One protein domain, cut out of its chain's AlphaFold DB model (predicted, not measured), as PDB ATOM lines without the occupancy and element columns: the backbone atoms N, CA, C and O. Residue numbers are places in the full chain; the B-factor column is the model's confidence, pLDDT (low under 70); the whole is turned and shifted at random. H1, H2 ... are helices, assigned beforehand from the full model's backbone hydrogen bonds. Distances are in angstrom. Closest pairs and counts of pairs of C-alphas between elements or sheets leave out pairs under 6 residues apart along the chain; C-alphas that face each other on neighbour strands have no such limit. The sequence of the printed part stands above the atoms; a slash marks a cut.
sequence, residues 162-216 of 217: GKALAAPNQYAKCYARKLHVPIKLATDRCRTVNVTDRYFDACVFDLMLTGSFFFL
ATOM      1  N   GLY A 162     214.496 133.830 149.584       92.69
ATOM      2  CA  GLY A 162     214.776 134.896 150.550       92.69
ATOM      3  C   GLY A 162     214.410 136.290 150.025       92.69
ATOM      4  O   GLY A 162     213.844 137.097 150.762       92.69
ATOM      5  N   LYS A 163     214.633 136.561 148.729       92.06
ATOM      6  CA  LYS A 163     214.193 137.812 148.088       92.06
ATOM      7  C   LYS A 163     212.670 137.890 148.000       92.06
ATOM      8  O   LYS A 163     212.103 138.960 148.221       92.06
ATOM      9  N   ALA A 164     212.011 136.765 147.719       93.00
ATOM     10  CA  ALA A 164     210.555 136.688 147.691       93.00
ATOM     11  C   ALA A 164     209.938 136.951 149.071       93.00
ATOM     12  O   ALA A 164     208.958 137.681 149.168       93.00
ATOM     13  N   LEU A 165     210.534 136.418 150.140       95.50
ATOM     14  CA  LEU A 165     210.073 136.625 151.513       95.50
ATOM     15  C   LEU A 165     210.360 138.048 152.021       95.50
ATOM     16  O   LEU A 165     209.540 138.617 152.737       95.50
ATOM     17  N   ALA A 166     211.482 138.655 151.623       96.25
ATOM     18  CA  ALA A 166     211.836 140.020 152.022       96.25
ATOM     19  C   ALA A 166     210.974 141.096 151.337       96.25
ATOM     20  O   ALA A 166     210.625 142.098 151.963       96.25
ATOM     21  N   ALA A 167     210.613 140.899 150.063       95.75
ATOM     22  CA  ALA A 167     209.803 141.846 149.296       95.75
ATOM     23  C   ALA A 167     208.721 141.148 148.440       95.75
ATOM     24  O   ALA A 167     208.781 141.206 147.205       95.75
ATOM     25  N   PRO A 168     207.677 140.549 149.058       95.00
ATOM     26  CA  PRO A 168     206.685 139.731 148.353       95.00
ATOM     27  C   PRO A 168     206.002 140.427 147.180       95.00
ATOM     28  O   PRO A 168     205.894 139.864 146.094       95.00
ATOM     29  N   ASN A 169     205.569 141.676 147.377       94.75
ATOM     30  CA  ASN A 169     204.853 142.439 146.352       94.75
ATOM     31  C   ASN A 169     205.739 142.744 145.137       94.75
ATOM     32  O   ASN A 169     205.276 142.682 143.997       94.75
ATOM     33  N   GLN A 170     207.013 143.073 145.373       94.75
ATOM     34  CA  GLN A 170     207.967 143.345 144.301       94.75
ATOM     35  C   GLN A 170     208.294 142.063 143.538       94.75
ATOM     36  O   GLN A 170     208.250 142.063 142.311       94.75
ATOM     37  N   TYR A 171     208.553 140.971 144.258       93.12
ATOM     38  CA  TYR A 171     208.806 139.661 143.667       93.12
ATOM     39  C   TYR A 171     207.628 139.204 142.794       93.12
ATOM     40  O   TYR A 171     207.805 138.932 141.608       93.12
ATOM     41  N   ALA A 172     206.410 139.223 143.337       91.94
ATOM     42  CA  ALA A 172     205.192 138.867 142.614       91.94
ATOM     43  C   ALA A 172     205.028 139.681 141.318       91.94
ATOM     44  O   ALA A 172     204.784 139.116 140.253       91.94
ATOM     45  N   LYS A 173     205.273 140.997 141.376       92.75
ATOM     46  CA  LYS A 173     205.237 141.873 140.199       92.75
ATOM     47  C   LYS A 173     206.315 141.526 139.162       92.75
ATOM     48  O   LYS A 173     206.007 141.494 137.976       92.75
ATOM     49  N   CYS A 174     207.556 141.281 139.584       91.31
ATOM     50  CA  CYS A 174     208.679 140.991 138.684       91.31
ATOM     51  C   CYS A 174     208.531 139.652 137.953       91.31
ATOM     52  O   CYS A 174     208.853 139.568 136.772       91.31
ATOM     53  N   TYR A 175     208.031 138.625 138.641       89.25
ATOM     54  CA  TYR A 175     207.889 137.273 138.094       89.25
ATOM     55  C   TYR A 175     206.479 136.979 137.564       89.25
ATOM     56  O   TYR A 175     206.176 135.833 137.244       89.25
ATOM     57  N   ALA A 176     205.615 137.999 137.483       90.25
ATOM     58  CA  ALA A 176     204.207 137.869 137.103       90.25
ATOM     59  C   ALA A 176     203.455 136.785 137.906       90.25
ATOM     60  O   ALA A 176     202.563 136.114 137.388       90.25
ATOM     61  N   ARG A 177     203.816 136.619 139.185       88.94
ATOM     62  CA  ARG A 177     203.150 135.705 140.118       88.94
ATOM     63  C   ARG A 177     202.088 136.450 140.913       88.94
ATOM     64  O   ARG A 177     202.206 137.646 141.180       88.94
ATOM     65  N   LYS A 178     201.049 135.734 141.325       89.44
ATOM     66  CA  LYS A 178     200.012 136.268 142.204       89.44
ATOM     67  C   LYS A 178     200.372 135.971 143.659       89.44
ATOM     68  O   LYS A 178     200.869 134.900 143.978       89.44
ATOM     69  N   LEU A 179     200.099 136.920 144.555       92.56
ATOM     70  CA  LEU A 179     200.097 136.654 145.994       92.56
ATOM     71  C   LEU A 179     198.698 136.195 146.391       92.56
ATOM     72  O   LEU A 179     197.730 136.946 146.258       92.56
ATOM     73  N   HIS A 180     198.590 134.956 146.855       92.88
ATOM     74  CA  HIS A 180     197.324 134.361 147.278       92.88
ATOM     75  C   HIS A 180     197.081 134.577 148.769       92.88
ATOM     76  O   HIS A 180     195.944 134.792 149.187       92.88
ATOM     77  N   VAL A 181     198.149 134.543 149.571       94.25
ATOM     78  CA  VAL A 181     198.089 134.692 151.027       94.25
ATOM     79  C   VAL A 181     199.081 135.772 151.465       94.25
ATOM     80  O   VAL A 181     200.243 135.720 151.066       94.25
ATOM     81  N   PRO A 182     198.679 136.751 152.297       95.00
ATOM     82  CA  PRO A 182     199.612 137.725 152.855       95.00
ATOM     83  C   PRO A 182     200.710 137.043 153.678       95.00
ATOM     84  O   PRO A 182     200.404 136.165 154.486       95.00
ATOM     85  N   ILE A 183     201.960 137.500 153.549       95.25
ATOM     86  CA  ILE A 183     203.120 136.868 154.206       95.25
ATOM     87  C   ILE A 183     202.908 136.642 155.706       95.25
ATOM     88  O   ILE A 183     203.153 135.546 156.185       95.25
ATOM     89  N   LYS A 184     202.348 137.617 156.436       95.56
ATOM     90  CA  LYS A 184     202.076 137.485 157.877       95.56
ATOM     91  C   LYS A 184     201.170 136.287 158.192       95.56
ATOM     92  O   LYS A 184     201.460 135.520 159.103       95.56
ATOM     93  N   LEU A 185     200.106 136.103 157.409       94.44
ATOM     94  CA  LEU A 185     199.186 134.980 157.580       94.44
ATOM     95  C   LEU A 185     199.843 133.649 157.183       94.44
ATOM     96  O   LEU A 185     199.593 132.633 157.830       94.44
ATOM     97  N   ALA A 186     200.685 133.650 156.145       94.31
ATOM     98  CA  ALA A 186     201.458 132.474 155.759       94.31
ATOM     99  C   ALA A 186     202.455 132.073 156.864       94.31
ATOM    100  O   ALA A 186     202.464 130.917 157.279       94.31
ATOM    101  N   THR A 187     203.203 133.031 157.422       94.31
ATOM    102  CA  THR A 187     204.106 132.847 158.571       94.31
ATOM    103  C   THR A 187     203.383 132.231 159.765       94.31
ATOM    104  O   THR A 187     203.851 131.235 160.315       94.31
ATOM    105  N   ASP A 188     202.236 132.785 160.163       93.25
ATOM    106  CA  ASP A 188     201.497 132.298 161.333       93.25
ATOM    107  C   ASP A 188     200.967 130.872 161.134       93.25
ATOM    108  O   ASP A 188     201.012 130.064 162.059       93.25
ATOM    109  N   ARG A 189     200.537 130.527 159.916       91.81
ATOM    110  CA  ARG A 189     200.120 129.159 159.570       91.81
ATOM    111  C   ARG A 189     201.300 128.191 159.533       91.81
ATOM    112  O   ARG A 189     201.185 127.096 160.063       91.81
ATOM    113  N   CYS A 190     202.438 128.584 158.975       91.81
ATOM    114  CA  CYS A 190     203.620 127.722 158.914       91.81
ATOM    115  C   CYS A 190     204.216 127.411 160.291       91.81
ATOM    116  O   CYS A 190     204.768 126.332 160.494       91.81
ATOM    117  N   ARG A 191     204.041 128.306 161.273       91.19
ATOM    118  CA  ARG A 191     204.463 128.063 162.663       91.19
ATOM    119  C   ARG A 191     203.737 126.888 163.318       91.19
ATOM    120  O   ARG A 191     204.300 126.275 164.215       91.19
ATOM    121  N   THR A 192     202.519 126.550 162.884       88.38
ATOM    122  CA  THR A 192     201.749 125.446 163.483       88.38
ATOM    123  C   THR A 192     202.193 124.066 162.996       88.38
ATOM    124  O   THR A 192     201.800 123.059 163.581       88.38
ATOM    125  N   VAL A 193     203.026 124.003 161.951       82.44
ATOM    126  CA  VAL A 193     203.475 122.754 161.310       82.44
ATOM    127  C   VAL A 193     204.780 122.221 161.937       82.44
ATOM    128  O   VAL A 193     205.295 121.196 161.505       82.44
ATOM    129  N   ASN A 194     205.303 122.865 162.994       82.19
ATOM    130  CA  ASN A 194     206.524 122.467 163.720       82.19
ATOM    131  C   ASN A 194     207.752 122.247 162.818       82.19
ATOM    132  O   ASN A 194     208.554 121.340 163.043       82.19
ATOM    133  N   VAL A 195     207.907 123.086 161.793       83.94
ATOM    134  CA  VAL A 195     209.046 123.033 160.870       83.94
ATOM    135  C   VAL A 195     209.937 124.246 161.050       83.94
ATOM    136  O   VAL A 195     209.452 125.342 161.333       83.94
ATOM    137  N   THR A 196     211.245 124.037 160.922       85.81
ATOM    138  CA  THR A 196     212.265 125.054 161.187       85.81
ATOM    139  C   THR A 196     213.101 125.350 159.948       85.81
ATOM    140  O   THR A 196     213.074 124.620 158.950       85.81
ATOM    141  N   ASP A 197     213.863 126.440 160.030       87.62
ATOM    142  CA  ASP A 197     214.892 126.811 159.062       87.62
ATOM    143  C   ASP A 197     214.346 126.875 157.625       87.62
ATOM    144  O   ASP A 197     213.267 127.400 157.360       87.62
ATOM    145  N   ARG A 198     215.071 126.289 156.677       88.12
ATOM    146  CA  ARG A 198     214.715 126.249 155.257       88.12
ATOM    147  C   ARG A 198     213.342 125.637 154.957       88.12
ATOM    148  O   ARG A 198     212.726 126.016 153.968       88.12
ATOM    149  N   TYR A 199     212.858 124.707 155.784       90.56
ATOM    150  CA  TYR A 199     211.524 124.127 155.610       90.56
ATOM    151  C   TYR A 199     210.430 125.116 156.011       90.56
ATOM    152  O   TYR A 199     209.346 125.109 155.429       90.56
ATOM    153  N   PHE A 200     210.722 125.983 156.982       93.12
ATOM    154  CA  PHE A 200     209.840 127.080 157.350       93.12
ATOM    155  C   PHE A 200     209.757 128.120 156.229       93.12
ATOM    156  O   PHE A 200     208.655 128.479 155.818       93.12
ATOM    157  N   ASP A 201     210.894 128.543 155.678       94.38
ATOM    158  CA  ASP A 201     210.923 129.512 154.574       94.38
ATOM    159  C   ASP A 201     210.210 128.979 153.323       94.38
ATOM    160  O   ASP A 201     209.410 129.695 152.719       94.38
ATOM    161  N   ALA A 202     210.440 127.707 152.984       94.00
ATOM    162  CA  ALA A 202     209.716 126.981 151.942       94.00
ATOM    163  C   ALA A 202     208.199 126.988 152.182       94.00
ATOM    164  O   ALA A 202     207.431 127.403 151.320       94.00
ATOM    165  N   CYS A 203     207.766 126.631 153.395       94.06
ATOM    166  CA  CYS A 203     206.356 126.649 153.773       94.06
ATOM    167  C   CYS A 203     205.714 128.028 153.557       94.06
ATOM    168  O   CYS A 203     204.622 128.132 152.990       94.06
ATOM    169  N   VAL A 204     206.379 129.098 154.012       95.06
ATOM    170  CA  VAL A 204     205.849 130.461 153.886       95.06
ATOM    171  C   VAL A 204     205.785 130.870 152.419       95.06
ATOM    172  O   VAL A 204     204.775 131.436 152.000       95.06
ATOM    173  N   PHE A 205     206.828 130.565 151.645       94.69
ATOM    174  CA  PHE A 205     206.898 130.841 150.214       94.69
ATOM    175  C   PHE A 205     205.764 130.149 149.445       94.69
ATOM    176  O   PHE A 205     204.985 130.825 148.764       94.69
ATOM    177  N   ASP A 206     205.613 128.837 149.626       93.06
ATOM    178  CA  ASP A 206     204.597 128.027 148.957       93.06
ATOM    179  C   ASP A 206     203.189 128.501 149.297       93.06
ATOM    180  O   ASP A 206     202.362 128.729 148.411       93.06
ATOM    181  N   LEU A 207     202.895 128.700 150.583       93.12
ATOM    182  CA  LEU A 207     201.566 129.120 151.013       93.12
ATOM    183  C   LEU A 207     201.230 130.535 150.522       93.12
ATOM    184  O   LEU A 207     200.086 130.799 150.145       93.12
ATOM    185  N   MET A 208     202.214 131.436 150.498       94.06
ATOM    186  CA  MET A 208     202.060 132.802 150.001       94.06
ATOM    187  C   MET A 208     201.697 132.837 148.511       94.06
ATOM    188  O   MET A 208     200.805 133.599 148.120       94.06
ATOM    189  N   LEU A 209     202.363 132.017 147.694       91.50
ATOM    190  CA  LEU A 209     202.255 132.073 146.234       91.50
ATOM    191  C   LEU A 209     201.212 131.120 145.653       91.50
ATOM    192  O   LEU A 209     200.638 131.449 144.630       91.50
ATOM    193  N   THR A 210     200.904 130.003 146.313       89.12
ATOM    194  CA  THR A 210     199.914 129.027 145.811       89.12
ATOM    195  C   THR A 210     198.565 129.117 146.530       89.12
ATOM    196  O   THR A 210     197.533 128.641 146.039       89.12
ATOM    197  N   GLY A 211     198.560 129.660 147.755       88.00
ATOM    198  CA  GLY A 211     197.416 129.626 148.668       88.00
ATOM    199  C   GLY A 211     196.976 128.220 149.082       88.00
ATOM    200  O   GLY A 211     195.901 128.063 149.662       88.00
ATOM    201  N   SER A 212     197.770 127.195 148.773       81.94
ATOM    202  CA  SER A 212     197.419 125.796 148.965       81.94
ATOM    203  C   SER A 212     198.115 125.223 150.192       81.94
ATOM    204  O   SER A 212     199.337 125.155 150.265       81.94
ATOM    205  N   PHE A 213     197.324 124.718 151.137       74.69
ATOM    206  CA  PHE A 213     197.844 123.976 152.287       74.69
ATOM    207  C   PHE A 213     198.421 122.606 151.910       74.69
ATOM    208  O   PHE A 213     199.076 121.978 152.731       74.69
ATOM    209  N   PHE A 214     198.185 122.116 150.690       73.81
ATOM    210  CA  PHE A 214     198.729 120.830 150.247       73.81
ATOM    211  C   PHE A 214     200.222 120.891 149.910       73.81
ATOM    212  O   PHE A 214     200.852 119.844 149.835       73.81
ATOM    213  N   PHE A 215     200.793 122.090 149.760       65.56
ATOM    214  CA  PHE A 215     202.245 122.282 149.683       65.56
ATOM    215  C   PHE A 215     202.924 122.217 151.062       65.56
ATOM    216  O   PHE A 215     204.147 122.230 151.162       65.56
ATOM    217  N   LEU A 216     202.147 122.096 152.145       59.75
ATOM    218  CA  LEU A 216     202.690 121.808 153.466       59.75
ATOM    219  C   LEU A 216     203.139 120.338 153.533       59.75
ATOM    220  O   LEU A 216     202.299 119.440 153.554       59.75
TER     221      LEU A 216
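Overview. This is residues 162 to 216 of the 217 residues of an uncharacterized protein of Oesophagostomum dentatum (UniProt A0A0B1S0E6). What does one see first? Two helices, H3 and H4, cross steeply and pack on each other, while the short helices H1 and H2 make a corner: H1 packs on H4, and H2 lies farther out at one end of the long axis. The turn between H3 and H4 lies at the other end of that axis. What is printed, and how large is it? There are 55 residues with four named helices in the order H1, H2, H3, H4 and no named strand, and the class is all helix. The whole is compact, with a radius of gyration of the C-alphas of 10.4 A, and elongated, spanning 31 by 19 by 16 A.

Arrangement. What does H1, residues 162 to 166, touch? It touches H2, residues 168 to 174, only at the corner by their link; the closest C-alphas are those of Ala 164 and Tyr 171, 5.3 A apart. It also touches H4, residues 197 to 210, which meets it with residues 201 to 205 alone; the closest C-alphas are those of Leu 165 and Phe 205, 6.7 A apart. How does H2 stand to the later helices? H2 and H3, residues 183 to 193, are close but not clearly touching, with the C-alphas of Pro 168 and Ile 183 closest at 7.4 A. H2 and H4 are only just apart, at 8.2 A. How do H3 and H4 meet? They touch at a steep tilt of 54 degrees and run opposite ways, with the C-alphas of Ala 186 and Val 204 closest at 5.2 A. What do the backbones show? In H1, H2 and H4 every O i to N i+4 pair is within hydrogen-bond range; in H3 it is 5 of 7.

Along the chain. Where does the first helix begin? H1 begins at C-alpha 162, at (214.776, 134.896, 150.550), and H2 ends at C-alpha 174, at (208.679, 140.991, 138.684). How long are the two longer helices? H3 measures 15.8 A from first to last C-alpha. H4 measures 20.1 A and ends at C-alpha 210, at (199.914, 129.027, 145.811).

Size, cuts and confidence. How far does the printed part reach? The two C-alphas farthest apart are those of Cys 174 and Asn 194, at 31.2 A. Is the printed part continuous? It has no cut, and no link between its helices is long: H1 to H2 and H3 to H4 are tight, and H2 to H3, with 8 residues, is short. Where is confidence low? The mean pLDDT of the printed part is 90.0, and residues 215 to 216 are under 70.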